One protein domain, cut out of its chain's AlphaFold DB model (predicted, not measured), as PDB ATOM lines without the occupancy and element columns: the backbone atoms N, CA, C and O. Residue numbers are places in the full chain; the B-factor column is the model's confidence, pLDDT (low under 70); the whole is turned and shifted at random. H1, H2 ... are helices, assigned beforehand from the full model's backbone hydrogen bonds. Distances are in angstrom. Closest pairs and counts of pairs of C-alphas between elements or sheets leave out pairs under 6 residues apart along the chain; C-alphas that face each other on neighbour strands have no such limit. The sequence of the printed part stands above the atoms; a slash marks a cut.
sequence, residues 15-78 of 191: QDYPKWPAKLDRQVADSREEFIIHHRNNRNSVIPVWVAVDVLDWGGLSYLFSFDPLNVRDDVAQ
ATOM      1  N   GLN A  15     -21.809  36.175  31.027       88.50
ATOM      2  CA  GLN A  15     -21.805  37.453  30.314       88.50
ATOM      3  C   GLN A  15     -20.682  38.393  30.755       88.50
ATOM      4  O   GLN A  15     -20.156  39.157  29.939       88.50
ATOM      5  N   ASP A  16     -20.333  38.371  32.040       90.75
ATOM      6  CA  ASP A  16     -19.412  39.332  32.640       90.75
ATOM      7  C   ASP A  16     -17.971  38.828  32.655       90.75
ATOM      8  O   ASP A  16     -17.050  39.626  32.463       90.75
ATOM      9  N   TYR A  17     -17.757  37.517  32.842       91.31
ATOM     10  CA  TYR A  17     -16.403  36.964  32.878       91.31
ATOM     11  C   TYR A  17     -15.639  37.233  31.580       91.31
ATOM     12  O   TYR A  17     -14.517  37.693  31.691       91.31
ATOM     13  N   PRO A  18     -16.191  37.073  30.360       92.50
ATOM     14  CA  PRO A  18     -15.432  37.370  29.140       92.50
ATOM     15  C   PRO A  18     -14.977  38.835  29.023       92.50
ATOM     16  O   PRO A  18     -13.975  39.125  28.376       92.50
ATOM     17  N   LYS A  19     -15.700  39.771  29.652       91.56
ATOM     18  CA  LYS A  19     -15.408  41.215  29.600       91.56
ATOM     19  C   LYS A  19     -14.385  41.641  30.654       91.56
ATOM     20  O   LYS A  19     -13.709  42.653  30.481       91.56
ATOM     21  N   TRP A  20     -14.307  40.913  31.767       91.81
ATOM     22  CA  TRP A  20     -13.518  41.316  32.927       91.81
ATOM     23  C   TRP A  20     -11.994  41.231  32.711       91.81
ATOM     24  O   TRP A  20     -11.345  42.241  32.987       91.81
ATOM     25  N   PRO A  21     -11.409  40.147  32.153       90.50
ATOM     26  CA  PRO A  21      -9.985  40.084  31.834       90.50
ATOM     27  C   PRO A  21      -9.566  41.198  30.881       90.50
ATOM     28  O   PRO A  21      -8.625  41.914  31.177       90.50
ATOM     29  N   ALA A  22     -10.339  41.451  29.817       90.50
ATOM     30  CA  ALA A  22     -10.045  42.537  28.879       90.50
ATOM     31  C   ALA A  22     -10.030  43.919  29.560       90.50
ATOM     32  O   ALA A  22      -9.232  44.789  29.208       90.50
ATOM     33  N   LYS A  23     -10.903  44.135  30.557       90.75
ATOM     34  CA  LYS A  23     -10.871  45.352  31.375       90.75
ATOM     35  C   LYS A  23      -9.604  45.402  32.234       90.75
ATOM     36  O   LYS A  23      -8.960  46.447  32.255       90.75
ATOM     37  N   LEU A  24      -9.256  44.314  32.922       89.81
ATOM     38  CA  LEU A  24      -8.049  44.239  33.751       89.81
ATOM     39  C   LEU A  24      -6.782  44.465  32.914       89.81
ATOM     40  O   LEU A  24      -5.970  45.309  33.281       89.81
ATOM     41  N   ASP A  25      -6.654  43.800  31.767       89.56
ATOM     42  CA  ASP A  25      -5.515  43.941  30.854       89.56
ATOM     43  C   ASP A  25      -5.327  45.394  30.420       89.56
ATOM     44  O   ASP A  25      -4.212  45.915  30.422       89.56
ATOM     45  N   ARG A  26      -6.431  46.089  30.120       90.69
ATOM     46  CA  ARG A  26      -6.394  47.518  29.808       90.69
ATOM     47  C   ARG A  26      -5.926  48.354  30.998       90.69
ATOM     48  O   ARG A  26      -5.080  49.220  30.819       90.69
ATOM     49  N   GLN A  27      -6.442  48.100  32.201       90.44
ATOM     50  CA  GLN A  27      -6.022  48.841  33.397       90.44
ATOM     51  C   GLN A  27      -4.537  48.611  33.723       90.44
ATOM     52  O   GLN A  27      -3.847  49.548  34.115       90.44
ATOM     53  N   VAL A  28      -4.029  47.393  33.514       89.19
ATOM     54  CA  VAL A  28      -2.602  47.065  33.648       89.19
ATOM     55  C   VAL A  28      -1.774  47.788  32.586       89.19
ATOM     56  O   VAL A  28      -0.736  48.365  32.905       89.19
ATOM     57  N   ALA A  29      -2.214  47.770  31.324       88.75
ATOM     58  CA  ALA A  29      -1.506  48.418  30.224       88.75
ATOM     59  C   ALA A  29      -1.422  49.943  30.403       88.75
ATOM     60  O   ALA A  29      -0.361  50.524  30.160       88.75
ATOM     61  N   ASP A  30      -2.512  50.556  30.870       90.06
ATOM     62  CA  ASP A  30      -2.637  52.001  31.088       90.06
ATOM     63  C   ASP A  30      -1.977  52.468  32.405       90.06
ATOM     64  O   ASP A  30      -1.797  53.674  32.612       90.06
ATOM     65  N   SER A  31      -1.604  51.543  33.300       88.69
ATOM     66  CA  SER A  31      -0.994  51.885  34.586       88.69
ATOM     67  C   SER A  31       0.406  52.481  34.426       88.69
ATOM     68  O   SER A  31       1.226  52.026  33.624       88.69
ATOM     69  N   ARG A  32       0.682  53.506  35.237       89.50
ATOM     70  CA  ARG A  32       1.960  54.230  35.281       89.50
ATOM     71  C   ARG A  32       2.798  53.902  36.515       89.50
ATOM     72  O   ARG A  32       3.883  54.452  36.658       89.50
ATOM     73  N   GLU A  33       2.305  53.032  37.393       89.38
ATOM     74  CA  GLU A  33       3.029  52.633  38.598       89.38
ATOM     75  C   GLU A  33       4.252  51.781  38.246       89.38
ATOM     76  O   GLU A  33       4.175  50.841  37.445       89.38
ATOM     77  N   GLU A  34       5.383  52.073  38.884       87.31
ATOM     78  CA  GLU A  34       6.675  51.469  38.546       87.31
ATOM     79  C   GLU A  34       6.679  49.943  38.719       87.31
ATOM     80  O   GLU A  34       7.167  49.219  37.849       87.31
ATOM     81  N   PHE A  35       6.065  49.432  39.791       86.31
ATOM     82  CA  PHE A  35       5.974  47.989  40.029       86.31
ATOM     83  C   PHE A  35       5.165  47.276  38.933       86.31
ATOM     84  O   PHE A  35       5.529  46.181  38.504       86.31
ATOM     85  N   ILE A  36       4.119  47.909  38.396       87.38
ATOM     86  CA  ILE A  36       3.291  47.330  37.328       87.38
ATOM     87  C   ILE A  36       4.060  47.312  36.012       87.38
ATOM     88  O   ILE A  36       4.075  46.291  35.320       87.38
ATOM     89  N   ILE A  37       4.758  48.407  35.698       87.50
ATOM     90  CA  ILE A  37       5.638  48.491  34.528       87.50
ATOM     91  C   ILE A  37       6.722  47.409  34.604       87.50
ATOM     92  O   ILE A  37       6.953  46.701  33.620       87.50
ATOM     93  N   HIS A  38       7.341  47.227  35.775       86.56
ATOM     94  CA  HIS A  38       8.329  46.178  36.011       86.56
ATOM     95  C   HIS A  38       7.748  44.782  35.742       86.56
ATOM     96  O   HIS A  38       8.346  43.994  35.009       86.56
ATOM     97  N   HIS A  39       6.569  44.469  36.288       85.81
ATOM     98  CA  HIS A  39       5.920  43.169  36.088       85.81
ATOM     99  C   HIS A  39       5.536  42.911  34.626       85.81
ATOM    100  O   HIS A  39       5.774  41.812  34.120       85.81
ATOM    101  N   ARG A  40       5.013  43.925  33.930       83.69
ATOM    102  CA  ARG A  40       4.670  43.841  32.504       83.69
ATOM    103  C   ARG A  40       5.899  43.544  31.644       83.69
ATOM    104  O   ARG A  40       5.841  42.673  30.782       83.69
ATOM    105  N   ASN A  41       7.003  44.244  31.895       83.94
ATOM    106  CA  ASN A  41       8.192  44.172  31.048       83.94
ATOM    107  C   ASN A  41       9.077  42.949  31.352       83.94
ATOM    108  O   ASN A  41       9.719  42.429  30.443       83.94
ATOM    109  N   ASN A  42       9.103  42.472  32.604       76.25
ATOM    110  CA  ASN A  42      10.110  41.502  33.058       76.25
ATOM    111  C   ASN A  42       9.561  40.094  33.355       76.25
ATOM    112  O   ASN A  42      10.344  39.203  33.681       76.25
ATOM    113  N   ARG A  43       8.238  39.861  33.280       67.88
ATOM    114  CA  ARG A  43       7.618  38.559  33.624       67.88
ATOM    115  C   ARG A  43       6.655  38.013  32.569       67.88
ATOM    116  O   ARG A  43       5.579  37.533  32.915       67.88
ATOM    117  N   ASN A  44       7.014  38.076  31.285       68.62
ATOM    118  CA  ASN A  44       6.176  37.579  30.178       68.62
ATOM    119  C   ASN A  44       4.729  38.119  30.219       68.62
ATOM    120  O   ASN A  44       3.790  37.401  29.887       68.62
ATOM    121  N   SER A  45       4.540  39.356  30.692       71.19
ATOM    122  CA  SER A  45       3.222  39.975  30.905       71.19
ATOM    123  C   SER A  45       2.293  39.244  31.888       71.19
ATOM    124  O   SER A  45       1.102  39.544  31.941       71.19
ATOM    125  N   VAL A  46       2.804  38.314  32.703       79.25
ATOM    126  CA  VAL A  46       2.018  37.657  33.751       79.25
ATOM    127  C   VAL A  46       1.957  38.564  34.976       79.25
ATOM    128  O   VAL A  46       2.945  38.747  35.695       79.25
ATOM    129  N   ILE A  47       0.771  39.108  35.235       83.25
ATOM    130  CA  ILE A  47       0.490  39.909  36.424       83.25
ATOM    131  C   ILE A  47      -0.018  38.985  37.536       83.25
ATOM    132  O   ILE A  47      -1.081  38.380  37.387       83.25
ATOM    133  N   PRO A  48       0.715  38.833  38.654       87.75
ATOM    134  CA  PRO A  48       0.223  38.041  39.772       87.75
ATOM    135  C   PRO A  48      -0.964  38.744  40.445       87.75
ATOM    136  O   PRO A  48      -1.066  39.969  40.425       87.75
ATOM    137  N   VAL A  49      -1.846  37.973  41.090       87.94
ATOM    138  CA  VAL A  49      -3.092  38.502  41.679       87.94
ATOM    139  C   VAL A  49      -2.852  39.651  42.661       87.94
ATOM    140  O   VAL A  49      -3.591  40.626  42.630       87.94
ATOM    141  N   TRP A  50      -1.787  39.590  43.466       88.12
ATOM    142  CA  TRP A  50      -1.444  40.642  44.429       88.12
ATOM    143  C   TRP A  50      -1.022  41.962  43.760       88.12
ATOM    144  O   TRP A  50      -1.216  43.007  44.353       88.12
ATOM    145  N   VAL A  51      -0.520  41.932  42.520       88.44
ATOM    146  CA  VAL A  51      -0.291  43.148  41.715       88.44
ATOM    147  C   VAL A  51      -1.594  43.596  41.060       88.44
ATOM    148  O   VAL A  51      -1.874  44.785  40.974       88.44
ATOM    149  N   ALA A  52      -2.413  42.650  40.587       88.75
ATOM    150  CA  ALA A  52      -3.684  42.971  39.945       88.75
ATOM    151  C   ALA A  52      -4.642  43.698  40.903       88.75
ATOM    152  O   ALA A  52      -5.301  44.650  40.491       88.75
ATOM    153  N   VAL A  53      -4.708  43.297  42.179       90.62
ATOM    154  CA  VAL A  53      -5.576  43.954  43.174       90.62
ATOM    155  C   VAL A  53      -5.222  45.421  43.422       90.62
ATOM    156  O   VAL A  53      -6.139  46.189  43.699       90.62
ATOM    157  N   ASP A  54      -3.963  45.825  43.230       88.31
ATOM    158  CA  ASP A  54      -3.539  47.230  43.347       88.31
ATOM    159  C   ASP A  54      -3.997  48.090  42.155       88.31
ATOM    160  O   ASP A  54      -4.076  49.313  42.242       88.31
ATOM    161  N   VAL A  55      -4.333  47.452  41.029       89.75
ATOM    162  CA  VAL A  55      -4.831  48.101  39.803       89.75
ATOM    163  C   VAL A  55      -6.352  48.159  39.756       89.75
ATOM    164  O   VAL A  55      -6.946  49.048  39.134       89.75
ATOM    165  N   LEU A  56      -7.004  47.168  40.361       90.75
ATOM    166  CA  LEU A  56      -8.443  47.004  40.274       90.75
ATOM    167  C   LEU A  56      -9.170  48.136  41.006       90.75
ATOM    168  O   LEU A  56      -8.909  48.462  42.160       90.75
ATOM    169  N   ASP A  57     -10.192  48.680  40.346       89.38
ATOM    170  CA  ASP A  57     -11.189  49.487  41.041       89.38
ATOM    171  C   ASP A  57     -12.080  48.590  41.927       89.38
ATOM    172  O   ASP A  57     -12.103  47.362  41.802       89.38
ATOM    173  N   TRP A  58     -12.891  49.199  42.798       89.94
ATOM    174  CA  TRP A  58     -13.821  48.456  43.664       89.94
ATOM    175  C   TRP A  58     -14.751  47.503  42.889       89.94
ATOM    176  O   TRP A  58     -15.114  46.427  43.363       89.94
ATOM    177  N   GLY A  59     -15.162  47.893  41.679       89.06
ATOM    178  CA  GLY A  59     -15.974  47.039  40.819       89.06
ATOM    179  C   GLY A  59     -15.193  45.816  40.342       89.06
ATOM    180  O   GLY A  59     -15.722  44.710  40.387       89.06
ATOM    181  N   GLY A  60     -13.947  46.019  39.926       91.25
ATOM    182  CA  GLY A  60     -12.997  44.995  39.525       91.25
ATOM    183  C   GLY A  60     -12.724  43.984  40.636       91.25
ATOM    184  O   GLY A  60     -12.834  42.788  40.378       91.25
ATOM    185  N   LEU A  61     -12.498  44.452  41.868       92.50
ATOM    186  CA  LEU A  61     -12.358  43.600  43.059       92.50
ATOM    187  C   LEU A  61     -13.631  42.796  43.344       92.50
ATOM    188  O   LEU A  61     -13.575  41.593  43.594       92.50
ATOM    189  N   SER A  62     -14.804  43.432  43.247       92.50
ATOM    190  CA  SER A  62     -16.084  42.735  43.424       92.50
ATOM    191  C   SER A  62     -16.320  41.645  42.370       92.50
ATOM    192  O   SER A  62     -17.010  40.664  42.669       92.50
ATOM    193  N   TYR A  63     -15.802  41.820  41.150       92.81
ATOM    194  CA  TYR A  63     -15.843  40.811  40.091       92.81
ATOM    195  C   TYR A  63     -14.840  39.687  40.338       92.81
ATOM    196  O   TYR A  63     -15.263  38.535  40.301       92.81
ATOM    197  N   LEU A  64     -13.581  40.008  40.663       93.69
ATOM    198  CA  LEU A  64     -12.550  39.027  41.029       93.69
ATOM    199  C   LEU A  64     -13.085  38.072  42.102       93.69
ATOM    200  O   LEU A  64     -13.291  36.891  41.830       93.69
ATOM    201  N   PHE A  65     -13.522  38.634  43.234       94.81
ATOM    202  CA  PHE A  65     -14.117  37.865  44.325       94.81
ATOM    203  C   PHE A  65     -15.346  37.055  43.894       94.81
ATOM    204  O   PHE A  65     -15.674  36.040  44.490       94.81
ATOM    205  N   SER A  66     -16.103  37.494  42.885       93.25
ATOM    206  CA  SER A  66     -17.276  36.747  42.416       93.25
ATOM    207  C   SER A  66     -16.934  35.602  41.471       93.25
ATOM    208  O   SER A  66     -17.733  34.666  41.368       93.25
ATOM    209  N   PHE A  67     -15.810  35.697  40.767       93.44
ATOM    210  CA  PHE A  67     -15.336  34.697  39.819       93.44
ATOM    211  C   PHE A  67     -14.399  33.670  40.449       93.44
ATOM    212  O   PHE A  67     -14.281  32.570  39.897       93.44
ATOM    213  N   ASP A  68     -13.810  33.992  41.597       93.50
ATOM    214  CA  ASP A  68     -12.967  33.070  42.342       93.50
ATOM    215  C   ASP A  68     -13.716  31.789  42.756       93.50
ATOM    216  O   ASP A  68     -14.939  31.808  42.979       93.50
ATOM    217  N   PRO A  69     -12.997  30.654  42.866       95.06
ATOM    218  CA  PRO A  69     -13.532  29.419  43.428       95.06
ATOM    219  C   PRO A  69     -14.150  29.630  44.813       95.06
ATOM    220  O   PRO A  69     -13.716  30.485  45.583       95.06
ATOM    221  N   LEU A  70     -15.166  28.830  45.152       94.38
ATOM    222  CA  LEU A  70     -15.899  28.998  46.410       94.38
ATOM    223  C   LEU A  70     -14.986  28.911  47.641       94.38
ATOM    224  O   LEU A  70     -15.113  29.755  48.518       94.38
ATOM    225  N   ASN A  71     -14.040  27.968  47.669       97.38
ATOM    226  CA  ASN A  71     -13.091  27.821  48.773       97.38
ATOM    227  C   ASN A  71     -12.252  29.091  48.983       97.38
ATOM    228  O   ASN A  71     -12.181  29.583  50.098       97.38
ATOM    229  N   VAL A  72     -11.722  29.688  47.909       96.88
ATOM    230  CA  VAL A  72     -10.957  30.947  47.988       96.88
ATOM    231  C   VAL A  72     -11.827  32.078  48.530       96.88
ATOM    232  O   VAL A  72     -11.406  32.865  49.376       96.88
ATOM    233  N   ARG A  73     -13.074  32.162  48.060       97.31
ATOM    234  CA  ARG A  73     -14.018  33.184  48.520       97.31
ATOM    235  C   ARG A  73     -14.388  33.016  49.986       97.31
ATOM    236  O   ARG A  73     -14.587  34.023  50.663       97.31
ATOM    237  N   ASP A  74     -14.539  31.779  50.448       97.69
ATOM    238  CA  ASP A  74     -14.818  31.484  51.849       97.69
ATOM    239  C   ASP A  74     -13.604  31.799  52.724       97.69
ATOM    240  O   ASP A  74     -13.786  32.460  53.742       97.69
ATOM    241  N   ASP A  75     -12.386  31.456  52.299       97.56
ATOM    242  CA  ASP A  75     -11.152  31.798  53.020       97.56
ATOM    243  C   ASP A  75     -11.019  33.320  53.203       97.56
ATOM    244  O   ASP A  75     -10.813  33.817  54.312       97.56
ATOM    245  N   VAL A  76     -11.237  34.088  52.127       96.50
ATOM    246  CA  VAL A  76     -11.222  35.559  52.183       96.50
ATOM    247  C   VAL A  76     -12.362  36.100  53.052       96.50
ATOM    248  O   VAL A  76     -12.164  37.052  53.800       96.50
ATOM    249  N   ALA A  77     -13.566  35.527  52.977       97.31
ATOM    250  CA  ALA A  77     -14.702  35.998  53.771       97.31
ATOM    251  C   ALA A  77     -14.541  35.716  55.271       97.31
ATOM    252  O   ALA A  77     -14.915  36.562  56.090       97.31
ATOM    253  N   GLN A  78     -13.948  34.575  55.627       97.06
ATOM    254  CA  GLN A  78     -13.696  34.181  57.012       97.06
ATOM    255  C   GLN A  78     -12.771  35.160  57.730       97.06
ATOM    256  O   GLN A  78     -12.988  35.423  58.913       97.06
TER     257      GLN A  78
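Overview. This is residues 15 to 78 of the 191 residues of an uncharacterized protein of Arthrobacter livingstonensis (UniProt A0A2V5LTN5). Five short helices make a cluster with few contacts: H1, the longest, crosses one side of H3 and H4, while H2 and H5 lie at opposite ends. The printed part has 64 residues, 47 of them in the five named helices, H1 to H5 in chain order, with no named strand; the class is all helix. The whole is only just compact, close to loose, with radius of gyration of the C-alphas 12.5 A and spans of 33 by 26 by 20 A.

Along the chain. H1, residues 19 to 30, is 16.8 A long from C-alpha 19 at (-15.408, 41.215, 29.600). H2 is residues 34 to 42, H3 49 to 55, and H4 58 to 67, 14.4 A. H5, 70 to 78, ends at C-alpha 78 (-13.696, 34.181, 57.012).

Arrangement. H1 touches H3 with residues 24 to 28 alone; the closest C-alphas, Gln 27 and Val 55, are 6.6 A apart. With residues 20 to 24 alone H1 only just touches H4, with 3 pairs of C-alphas within 8 A, the closest Trp 20 and Tyr 63, 7.5 A. H2 and H5 are apart. Every O i to N i+4 pair is within hydrogen-bond range in H1, H2, H4 and H5; H3 has 1 of 3, and 3 of 4 O i to N i+3.

Size, cuts and confidence. The farthest C-alphas, Asn 41 and Gln 78, are 35.4 A apart. The printed part has no cut and no long link; residues 43 to 44 have pLDDT under 70.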